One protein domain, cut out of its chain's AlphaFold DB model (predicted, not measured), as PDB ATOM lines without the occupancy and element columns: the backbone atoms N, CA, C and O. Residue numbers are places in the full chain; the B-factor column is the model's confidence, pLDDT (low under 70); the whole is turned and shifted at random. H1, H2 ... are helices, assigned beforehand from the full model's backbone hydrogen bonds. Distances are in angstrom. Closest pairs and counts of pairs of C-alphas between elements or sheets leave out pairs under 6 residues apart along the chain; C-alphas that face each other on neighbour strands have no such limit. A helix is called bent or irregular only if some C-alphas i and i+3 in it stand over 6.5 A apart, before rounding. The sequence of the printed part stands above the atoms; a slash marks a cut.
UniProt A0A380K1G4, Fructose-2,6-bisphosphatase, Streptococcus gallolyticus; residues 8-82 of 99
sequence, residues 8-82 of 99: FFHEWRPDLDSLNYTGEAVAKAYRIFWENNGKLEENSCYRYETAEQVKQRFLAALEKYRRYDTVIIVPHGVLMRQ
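Overview. This is residues 8 to 82 of the 99 residues of the protein "Fructose-2,6-bisphosphatase" of Streptococcus gallolyticus (UniProt A0A380K1G4). This is a loosely joined, elongated model in which helix H1 stands crosswise toward one end and the longest helix, H2, points away from it along the length, with the short helix H3 beside the first part of H2. Residues 63 to 70 stick out at the far end, and the chain then folds back to H3; the stretches 8 to 22 and 36 to 50, with no named element, fill much of the room toward the H1 end. The printed part has 75 residues with three named helices, in the order H1, H2, H3, and no named strand. The class is all helix, though under half of the residues, 32 of 75, are in named elements. The whole is only just loose, close to compact, with a radius of gyration of the C-alphas of 13.8 A and spans of 42 by 22 by 19 A.

Along the chain. The printed part begins at Phe 8, and residues 8 to 22 hold no named element. H1 is residues 23 to 35, 18.5 A from first to last C-alpha, and begins with C-alpha 23 at (84.037, 143.067, 103.738). Residues 36 to 50 again hold no named element. H2 is residues 51 to 65, 22.0 A long, beginning with C-alpha 51 at (73.127, 134.807, 118.741). H2 is neither bent nor irregular, but only just: C-alphas 61 and 64 are 6.1 A apart. H3 is residues 77 to 80, four residues, and ends with C-alpha 80 at (78.297, 126.025, 115.834).

Arrangement. H1 touches no helix. H1 and H2 are only just apart, their closest C-alphas lying 8.3 A from each other. H1 and H3 are apart. H2 and H3 are close but not clearly touching, with 2 pairs of C-alphas within 8 A; the closest C-alphas are those of Val 54 and Leu 79, 6.4 A apart, and the centres are 12.2 A apart. In H1 every O i to N i+4 pair is within hydrogen-bond range, and in H2 9 of 11 are; H3 is too short for such a pair, but its 1 pair of O i and N i+3 is within range.

Size, cuts and confidence. The C-alphas farthest apart are those of Asn 43 and Asp 69, 43.1 A. Residues 63 to 70, of which 63 to 65 belong to H2, stand free; without them the body has 67 residues and spans 37 by 21 by 18 A. The links H1 to H2, 15 residues, and H2 to H3, 11 residues, are both long. The printed part has no cut, its mean pLDDT is 95.7, and no printed residue is under 70.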
ATOM      1  N   PHE A   8      68.051 126.947 106.493       97.75
ATOM      2  CA  PHE A   8      68.167 127.575 107.812       97.75
ATOM      3  C   PHE A   8      69.395 127.139 108.621       97.75
ATOM      4  O   PHE A   8      69.600 127.654 109.718       97.75
ATOM      5  N   PHE A   9      70.241 126.259 108.081       97.50
ATOM      6  CA  PHE A   9      71.570 125.963 108.628       97.50
ATOM      7  C   PHE A   9      72.668 126.872 108.045       97.50
ATOM      8  O   PHE A   9      73.853 126.626 108.259       97.50
ATOM      9  N   HIS A  10      72.288 127.943 107.333       97.00
ATOM     10  CA  HIS A  10      73.215 128.962 106.840       97.00
ATOM     11  C   HIS A  10      74.020 129.628 107.972       97.00
ATOM     12  O   HIS A  10      73.596 129.667 109.134       97.00
ATOM     13  N   GLU A  11      75.169 130.208 107.627       96.62
ATOM     14  CA  GLU A  11      75.991 130.953 108.586       96.62
ATOM     15  C   GLU A  11      75.295 132.234 109.077       96.62
ATOM     16  O   GLU A  11      74.346 132.719 108.463       96.62
ATOM     17  N   TRP A  12      75.758 132.783 110.194       97.69
ATOM     18  CA  TRP A  12      75.377 134.106 110.690       97.69
ATOM     19  C   TRP A  12      75.285 135.179 109.594       97.69
ATOM     20  O   TRP A  12      76.169 135.315 108.744       97.69
ATOM     21  N   ARG A  13      74.209 135.972 109.643       97.19
ATOM     22  CA  ARG A  13      73.966 137.060 108.690       97.19
ATOM     23  C   ARG A  13      74.493 138.391 109.238       97.19
ATOM     24  O   ARG A  13      73.919 138.904 110.200       97.19
ATOM     25  N   PRO A  14      75.519 138.994 108.610       96.19
ATOM     26  CA  PRO A  14      76.069 140.276 109.050       96.19
ATOM     27  C   PRO A  14      75.198 141.484 108.678       96.19
ATOM     28  O   PRO A  14      75.426 142.567 109.207       96.19
ATOM     29  N   ASP A  15      74.251 141.306 107.752       95.00
ATOM     30  CA  ASP A  15      73.416 142.360 107.181       95.00
ATOM     31  C   ASP A  15      71.974 141.856 107.014       95.00
ATOM     32  O   ASP A  15      71.669 140.996 106.178       95.00
ATOM     33  N   LEU A  16      71.088 142.360 107.867       94.56
ATOM     34  CA  LEU A  16      69.650 142.116 107.809       94.56
ATOM     35  C   LEU A  16      68.905 143.206 107.032       94.56
ATOM     36  O   LEU A  16      67.806 142.944 106.546       94.56
ATOM     37  N   ASP A  17      69.519 144.375 106.853       91.44
ATOM     38  CA  ASP A  17      68.924 145.521 106.159       91.44
ATOM     39  C   ASP A  17      69.137 145.453 104.637       91.44
ATOM     40  O   ASP A  17      68.589 146.263 103.892       91.44
ATOM     41  N   SER A  18      69.900 144.464 104.157       89.31
ATOM     42  CA  SER A  18      70.236 144.273 102.737       89.31
ATOM     43  C   SER A  18      70.979 145.474 102.138       89.31
ATOM     44  O   SER A  18      70.831 145.800 100.958       89.31
ATOM     45  N   LEU A  19      71.798 146.129 102.959       90.62
ATOM     46  CA  LEU A  19      72.632 147.267 102.575       90.62
ATOM     47  C   LEU A  19      73.882 146.852 101.785       90.62
ATOM     48  O   LEU A  19      74.614 147.717 101.308       90.62
ATOM     49  N   ASN A  20      74.110 145.547 101.611       88.12
ATOM     50  CA  ASN A  20      75.266 144.958 100.940       88.12
ATOM     51  C   ASN A  20      76.577 145.434 101.573       88.12
ATOM     52  O   ASN A  20      77.445 146.005 100.907       88.12
ATOM     53  N   TYR A  21      76.704 145.214 102.884       92.50
ATOM     54  CA  TYR A  21      77.908 145.561 103.638       92.50
ATOM     55  C   TYR A  21      79.191 145.079 102.947       92.50
ATOM     56  O   TYR A  21      79.316 143.929 102.526       92.50
ATOM     57  N   THR A  22      80.179 145.973 102.871       95.38
ATOM     58  CA  THR A  22      81.524 145.637 102.394       95.38
ATOM     59  C   THR A  22      82.197 144.636 103.333       95.38
ATOM     60  O   THR A  22      81.821 144.513 104.500       95.38
ATOM     61  N   GLY A  23      83.262 143.970 102.875       94.94
ATOM     62  CA  GLY A  23      84.037 143.067 103.738       94.94
ATOM     63  C   GLY A  23      84.548 143.738 105.024       94.94
ATOM     64  O   GLY A  23      84.547 143.120 106.085       94.94
ATOM     65  N   GLU A  24      84.902 145.027 104.967       96.31
ATOM     66  CA  GLU A  24      85.295 145.802 106.152       96.31
ATOM     67  C   GLU A  24      84.115 146.030 107.112       96.31
ATOM     68  O   GLU A  24      84.264 145.881 108.326       96.31
ATOM     69  N   ALA A  25      82.936 146.366 106.579       95.38
ATOM     70  CA  ALA A  25      81.721 146.523 107.374       95.38
ATOM     71  C   ALA A  25      81.311 145.198 108.037       95.38
ATOM     72  O   ALA A  25      81.008 145.187 109.228       95.38
ATOM     73  N   VAL A  26      81.404 144.078 107.314       96.38
ATOM     74  CA  VAL A  26      81.169 142.732 107.858       96.38
ATOM     75  C   VAL A  26      82.163 142.406 108.976       96.38
ATOM     76  O   VAL A  26      81.755 141.938 110.037       96.38
ATOM     77  N   ALA A  27      83.455 142.702 108.797       96.81
ATOM     78  CA  ALA A  27      84.466 142.470 109.830       96.81
ATOM     79  C   ALA A  27      84.216 143.305 111.102       96.81
ATOM     80  O   ALA A  27      84.409 142.814 112.216       96.81
ATOM     81  N   LYS A  28      83.754 144.556 110.954       96.56
ATOM     82  CA  LYS A  28      83.355 145.414 112.083       96.56
ATOM     83  C   LYS A  28      82.101 144.886 112.780       96.56
ATOM     84  O   LYS A  28      82.110 144.765 114.002       96.56
ATOM     85  N   ALA A  29      81.069 144.512 112.023       96.56
ATOM     86  CA  ALA A  29      79.854 143.898 112.556       96.56
ATOM     87  C   ALA A  29      80.173 142.619 113.347       96.56
ATOM     88  O   ALA A  29      79.678 142.444 114.457       96.56
ATOM     89  N   TYR A  30      81.062 141.770 112.820       96.12
ATOM     90  CA  TYR A  30      81.500 140.540 113.481       96.12
ATOM     91  C   TYR A  30      82.202 140.823 114.813       96.12
ATOM     92  O   TYR A  30      81.929 140.160 115.809       96.12
ATOM     93  N   ARG A  31      83.080 141.832 114.868       96.31
ATOM     94  CA  ARG A  31      83.723 142.239 116.125       96.31
ATOM     95  C   ARG A  31      82.689 142.684 117.163       96.31
ATOM     96  O   ARG A  31      82.709 142.175 118.279       96.31
ATOM     97  N   ILE A  32      81.774 143.570 116.770       96.38
ATOM     98  CA  ILE A  32      80.734 144.113 117.659       96.38
ATOM     99  C   ILE A  32      79.814 142.997 118.163       96.38
ATOM    100  O   ILE A  32      79.453 142.989 119.335       96.38
ATOM    101  N   PHE A  33      79.465 142.030 117.306       96.81
ATOM    102  CA  PHE A  33      78.714 140.840 117.708       96.81
ATOM    103  C   PHE A  33      79.385 140.136 118.894       96.81
ATOM    104  O   PHE A  33      78.725 139.873 119.896       96.81
ATOM    105  N   TRP A  34      80.691 139.869 118.831       95.19
ATOM    106  CA  TRP A  34      81.387 139.176 119.921       95.19
ATOM    107  C   TRP A  34      81.609 140.048 121.159       95.19
ATOM    108  O   TRP A  34      81.475 139.544 122.270       95.19
ATOM    109  N   GLU A  35      81.895 141.340 120.988       95.69
ATOM    110  CA  GLU A  35      82.022 142.298 122.100       95.69
ATOM    111  C   GLU A  35      80.720 142.402 122.914       95.69
ATOM    112  O   GLU A  35      80.761 142.490 124.141       95.69
ATOM    113  N   ASN A  36      79.567 142.282 122.247       96.00
ATOM    114  CA  ASN A  36      78.243 142.362 122.867       96.00
ATOM    115  C   ASN A  36      77.634 140.993 123.216       96.00
ATOM    116  O   ASN A  36      76.424 140.885 123.422       96.00
ATOM    117  N   ASN A  37      78.438 139.926 123.285       95.06
ATOM    118  CA  ASN A  37      77.963 138.563 123.574       95.06
ATOM    119  C   ASN A  37      76.806 138.116 122.656       95.06
ATOM    120  O   ASN A  37      75.824 137.519 123.100       95.06
ATOM    121  N   GLY A  38      76.895 138.462 121.374       96.31
ATOM    122  CA  GLY A  38      75.925 138.124 120.340       96.31
ATOM    123  C   GLY A  38      74.615 138.910 120.395       96.31
ATOM    124  O   GLY A  38      73.678 138.570 119.668       96.31
ATOM    125  N   LYS A  39      74.513 139.940 121.243       97.56
ATOM    126  CA  LYS A  39      73.333 140.807 121.341       97.56
ATOM    127  C   LYS A  39      73.473 142.036 120.456       97.56
ATOM    128  O   LYS A  39      74.560 142.579 120.287       97.56
ATOM    129  N   LEU A  40      72.339 142.493 119.938       96.38
ATOM    130  CA  LEU A  40      72.250 143.737 119.191       96.38
ATOM    131  C   LEU A  40      71.818 144.866 120.130       96.38
ATOM    132  O   LEU A  40      70.716 144.833 120.668       96.38
ATOM    133  N   GLU A  41      72.678 145.864 120.299       93.50
ATOM    134  CA  GLU A  41      72.350 147.081 121.046       93.50
ATOM    135  C   GLU A  41      71.365 147.956 120.251       93.50
ATOM    136  O   GLU A  41      71.420 148.009 119.015       93.50
ATOM    137  N   GLU A  42      70.482 148.687 120.943       88.62
ATOM    138  CA  GLU A  42      69.459 149.536 120.304       88.62
ATOM    139  C   GLU A  42      70.084 150.517 119.297       88.62
ATOM    140  O   GLU A  42      69.646 150.615 118.147       88.62
ATOM    141  N   ASN A  43      71.200 151.138 119.688       90.31
ATOM    142  CA  ASN A  43      71.926 152.136 118.899       90.31
ATOM    143  C   ASN A  43      73.065 151.545 118.046       90.31
ATOM    144  O   ASN A  43      73.979 152.270 117.653       90.31
ATOM    145  N   SER A  44      73.049 150.237 117.768       90.44
ATOM    146  CA  SER A  44      74.061 149.608 116.912       90.44
ATOM    147  C   SER A  44      74.042 150.187 115.492       90.44
ATOM    148  O   SER A  44      72.997 150.239 114.842       90.44
ATOM    149  N   CYS A  45      75.222 150.554 114.984       89.81
ATOM    150  CA  CYS A  45      75.414 151.017 113.604       89.81
ATOM    151  C   CYS A  45      75.286 149.898 112.557       89.81
ATOM    152  O   CYS A  45      75.175 150.189 111.370       89.81
ATOM    153  N   TYR A  46      75.335 148.634 112.983       94.62
ATOM    154  CA  TYR A  46      75.202 147.458 112.122       94.62
ATOM    155  C   TYR A  46      73.977 146.659 112.529       94.62
ATOM    156  O   TYR A  46      73.750 146.473 113.727       94.62
ATOM    157  N   ARG A  47      73.223 146.148 111.555       95.75
ATOM    158  CA  ARG A  47      72.076 145.266 111.799       95.75
ATOM    159  C   ARG A  47      72.397 143.856 111.335       95.75
ATOM    160  O   ARG A  47      72.202 143.500 110.180       95.75
ATOM    161  N   TYR A  48      72.911 143.069 112.272       96.75
ATOM    162  CA  TYR A  48      73.225 141.658 112.092       96.75
ATOM    163  C   TYR A  48      72.249 140.756 112.852       96.75
ATOM    164  O   TYR A  48      71.519 141.206 113.736       96.75
ATOM    165  N   GLU A  49      72.279 139.464 112.538       97.69
ATOM    166  CA  GLU A  49      71.548 138.426 113.264       97.69
ATOM    167  C   GLU A  49      72.122 138.220 114.676       97.69
ATOM    168  O   GLU A  49      73.330 138.062 114.850       97.69
ATOM    169  N   THR A  50      71.282 138.231 115.709       98.25
ATOM    170  CA  THR A  50      71.735 137.965 117.083       98.25
ATOM    171  C   THR A  50      72.055 136.488 117.289       98.25
ATOM    172  O   THR A  50      71.550 135.620 116.577       98.25
ATOM    173  N   ALA A  51      72.854 136.180 118.311       98.06
ATOM    174  CA  ALA A  51      73.127 134.807 118.741       98.06
ATOM    175  C   ALA A  51      71.829 134.015 118.980       98.06
ATOM    176  O   ALA A  51      71.684 132.882 118.521       98.06
ATOM    177  N   GLU A  52      70.852 134.652 119.631       98.12
ATOM    178  CA  GLU A  52      69.542 134.053 119.882       98.12
ATOM    179  C   GLU A  52      68.778 133.784 118.580       98.12
ATOM    180  O   GLU A  52      68.235 132.698 118.410       98.12
ATOM    181  N   GLN A  53      68.791 134.713 117.618       98.44
ATOM    182  CA  GLN A  53      68.156 134.506 116.313       98.44
ATOM    183  C   GLN A  53      68.803 133.350 115.536       98.44
ATOM    184  O   GLN A  53      68.075 132.495 115.027       98.44
ATOM    185  N   VAL A  54      70.144 133.271 115.503       98.44
ATOM    186  CA  VAL A  54      70.890 132.146 114.899       98.44
ATOM    187  C   VAL A  54      70.453 130.821 115.529       98.44
ATOM    188  O   VAL A  54      70.116 129.868 114.824       98.44
ATOM    189  N   LYS A  55      70.433 130.761 116.865       98.06
ATOM    190  CA  LYS A  55      70.068 129.558 117.615       98.06
ATOM    191  C   LYS A  55      68.617 129.149 117.361       98.06
ATOM    192  O   LYS A  55      68.351 127.980 117.086       98.06
ATOM    193  N   GLN A  56      67.688 130.099 117.414       98.38
ATOM    194  CA  GLN A  56      66.260 129.846 117.229       98.38
ATOM    195  C   GLN A  56      65.943 129.321 115.831       98.38
ATOM    196  O   GLN A  56      65.236 128.320 115.715       98.38
ATOM    197  N   ARG A  57      66.480 129.940 114.767       98.25
ATOM    198  CA  ARG A  57      66.225 129.453 113.400       98.25
ATOM    199  C   ARG A  57      66.807 128.061 113.170       98.25
ATOM    200  O   ARG A  57      66.191 127.260 112.472       98.25
ATOM    201  N   PHE A  58      67.957 127.762 113.777       98.12
ATOM    202  CA  PHE A  58      68.566 126.442 113.691       98.12
ATOM    203  C   PHE A  58      67.690 125.396 114.379       98.12
ATOM    204  O   PHE A  58      67.328 124.404 113.752       98.12
ATOM    205  N   LEU A  59      67.299 125.637 115.636       97.62
ATOM    206  CA  LEU A  59      66.466 124.706 116.398       97.62
ATOM    207  C   LEU A  59      65.115 124.482 115.714       97.62
ATOM    208  O   LEU A  59      64.715 123.339 115.534       97.62
ATOM    209  N   ALA A  60      64.461 125.547 115.243       98.31
ATOM    210  CA  ALA A  60      63.194 125.445 114.519       98.31
ATOM    211  C   ALA A  60      63.305 124.622 113.222       98.31
ATOM    212  O   ALA A  60      62.370 123.915 112.851       98.31
ATOM    213  N   ALA A  61      64.440 124.691 112.522       98.00
ATOM    214  CA  ALA A  61      64.687 123.874 111.338       98.00
ATOM    215  C   ALA A  61      65.042 122.420 111.686       98.00
ATOM    216  O   ALA A  61      64.609 121.503 110.982       98.00
ATOM    217  N   LEU A  62      65.772 122.204 112.786       96.94
ATOM    218  CA  LEU A  62      66.170 120.886 113.280       96.94
ATOM    219  C   LEU A  62      64.963 119.997 113.621       96.94
ATOM    220  O   LEU A  62      65.022 118.783 113.434       96.94
ATOM    221  N   GLU A  63      63.840 120.600 114.019       97.19
ATOM    222  CA  GLU A  63      62.559 119.925 114.276       97.19
ATOM    223  C   GLU A  63      62.146 118.929 113.186       97.19
ATOM    224  O   GLU A  63      61.641 117.843 113.482       97.19
ATOM    225  N   LYS A  64      62.403 119.264 111.916       96.19
ATOM    226  CA  LYS A  64      62.065 118.425 110.754       96.19
ATOM    227  C   LYS A  64      62.774 117.066 110.776       96.19
ATOM    228  O   LYS A  64      62.345 116.132 110.100       96.19
ATOM    229  N   TYR A  65      63.856 116.957 111.543       95.56
ATOM    230  CA  TYR A  65      64.747 115.806 111.598       95.56
ATOM    231  C   TYR A  65      64.614 115.008 112.905       95.56
ATOM    232  O   TYR A  65      65.326 114.026 113.081       95.56
ATOM    233  N   ARG A  66      63.652 115.336 113.783       94.19
ATOM    234  CA  ARG A  66      63.413 114.636 115.066       94.19
ATOM    235  C   ARG A  66      63.135 113.134 114.963       94.19
ATOM    236  O   ARG A  66      63.175 112.435 115.966       94.19
ATOM    237  N   ARG A  67      62.811 112.633 113.768       94.38
ATOM    238  CA  ARG A  67      62.600 111.196 113.524       94.38
ATOM    239  C   ARG A  67      63.893 110.376 113.519       94.38
ATOM    240  O   ARG A  67      63.813 109.156 113.460       94.38
ATOM    241  N   TYR A  68      65.050 111.032 113.448       93.69
ATOM    242  CA  TYR A  68      66.351 110.378 113.436       93.69
ATOM    243  C   TYR A  68      66.958 110.420 114.835       93.69
ATOM    244  O   TYR A  68      66.967 111.476 115.461       93.69
ATOM    245  N   ASP A  69      67.534 109.304 115.278       93.75
ATOM    246  CA  ASP A  69      68.228 109.231 116.571       93.75
ATOM    247  C   ASP A  69      69.514 110.071 116.586       93.75
ATOM    248  O   ASP A  69      69.969 110.540 117.624       93.75
ATOM    249  N   THR A  70      70.145 110.248 115.424       94.88
ATOM    250  CA  THR A  70      71.370 111.037 115.267       94.88
ATOM    251  C   THR A  70      71.393 111.671 113.885       94.88
ATOM    252  O   THR A  70      71.092 111.017 112.883       94.88
ATOM    253  N   VAL A  71      71.784 112.942 113.824       95.56
ATOM    254  CA  VAL A  71      71.962 113.688 112.577       95.56
ATOM    255  C   VAL A  71      73.369 114.263 112.507       95.56
ATOM    256  O   VAL A  71      73.897 114.763 113.495       95.56
ATOM    257  N   ILE A  72      73.975 114.203 111.322       96.69
ATOM    258  CA  ILE A  72      75.223 114.910 111.031       96.69
ATOM    259  C   ILE A  72      74.849 116.189 110.297       96.69
ATOM    260  O   ILE A  72      74.168 116.148 109.273       96.69
ATOM    261  N   ILE A  73      75.309 117.319 110.818       96.56
ATOM    262  CA  ILE A  73      75.090 118.637 110.231       96.56
ATOM    263  C   ILE A  73      76.461 119.201 109.876       96.56
ATOM    264  O   ILE A  73      77.398 119.085 110.664       96.56
ATOM    265  N   VAL A  74      76.579 119.817 108.699       96.88
ATOM    266  CA  VAL A  74      77.814 120.463 108.227       96.88
ATOM    267  C   VAL A  74      77.570 121.974 108.106       96.88
ATOM    268  O   VAL A  74      77.215 122.441 107.023       96.88
ATOM    269  N   PRO A  75      77.664 122.739 109.211       96.06
ATOM    270  CA  PRO A  75      77.422 124.178 109.220       96.06
ATOM    271  C   PRO A  75      78.741 124.973 109.249       96.06
ATOM    272  O   PRO A  75      79.826 124.445 109.003       96.06
ATOM    273  N   HIS A  76      78.639 126.260 109.576       95.94
ATOM    274  CA  HIS A  76      79.768 127.166 109.753       95.94
ATOM    275  C   HIS A  76      79.945 127.597 111.223       95.94
ATOM    276  O   HIS A  76      79.121 127.301 112.093       95.94
ATOM    277  N   GLY A  77      81.060 128.270 111.510       95.12
ATOM    278  CA  GLY A  77      81.578 128.465 112.861       95.12
ATOM    279  C   GLY A  77      80.705 129.308 113.791       95.12
ATOM    280  O   GLY A  77      80.598 128.962 114.969       95.12
ATOM    281  N   VAL A  78      80.075 130.393 113.321       95.69
ATOM    282  CA  VAL A  78      79.231 131.216 114.212       95.69
ATOM    283  C   VAL A  78      77.996 130.431 114.627       95.69
ATOM    284  O   VAL A  78      77.660 130.439 115.810       95.69
ATOM    285  N   LEU A  79      77.375 129.691 113.709       97.12
ATOM    286  CA  LEU A  79      76.276 128.790 114.047       97.12
ATOM    287  C   LEU A  79      76.688 127.740 115.091       97.12
ATOM    288  O   LEU A  79      76.002 127.585 116.099       97.12
ATOM    289  N   MET A  80      77.823 127.057 114.895       97.19
ATOM    290  CA  MET A  80      78.297 126.025 115.834       97.19
ATOM    291  C   MET A  80      78.509 126.579 117.249       97.19
ATOM    292  O   MET A  80      78.110 125.955 118.230       97.19
ATOM    293  N   ARG A  81      79.076 127.785 117.363       95.88
ATOM    294  CA  ARG A  81      79.367 128.447 118.648       95.88
ATOM    295  C   ARG A  81      78.130 128.839 119.459       95.88
ATOM    296  O   ARG A  81      78.282 129.257 120.600       95.88
ATOM    297  N   GLN A  82      76.918 128.674 118.924       95.56
ATOM    298  CA  GLN A  82      75.688 128.829 119.715       95.56
ATOM    299  C   GLN A  82      75.402 127.621 120.621       95.56
ATOM    300  O   GLN A  82      74.545 127.701 121.507       95.56
TER     301      GLN A  82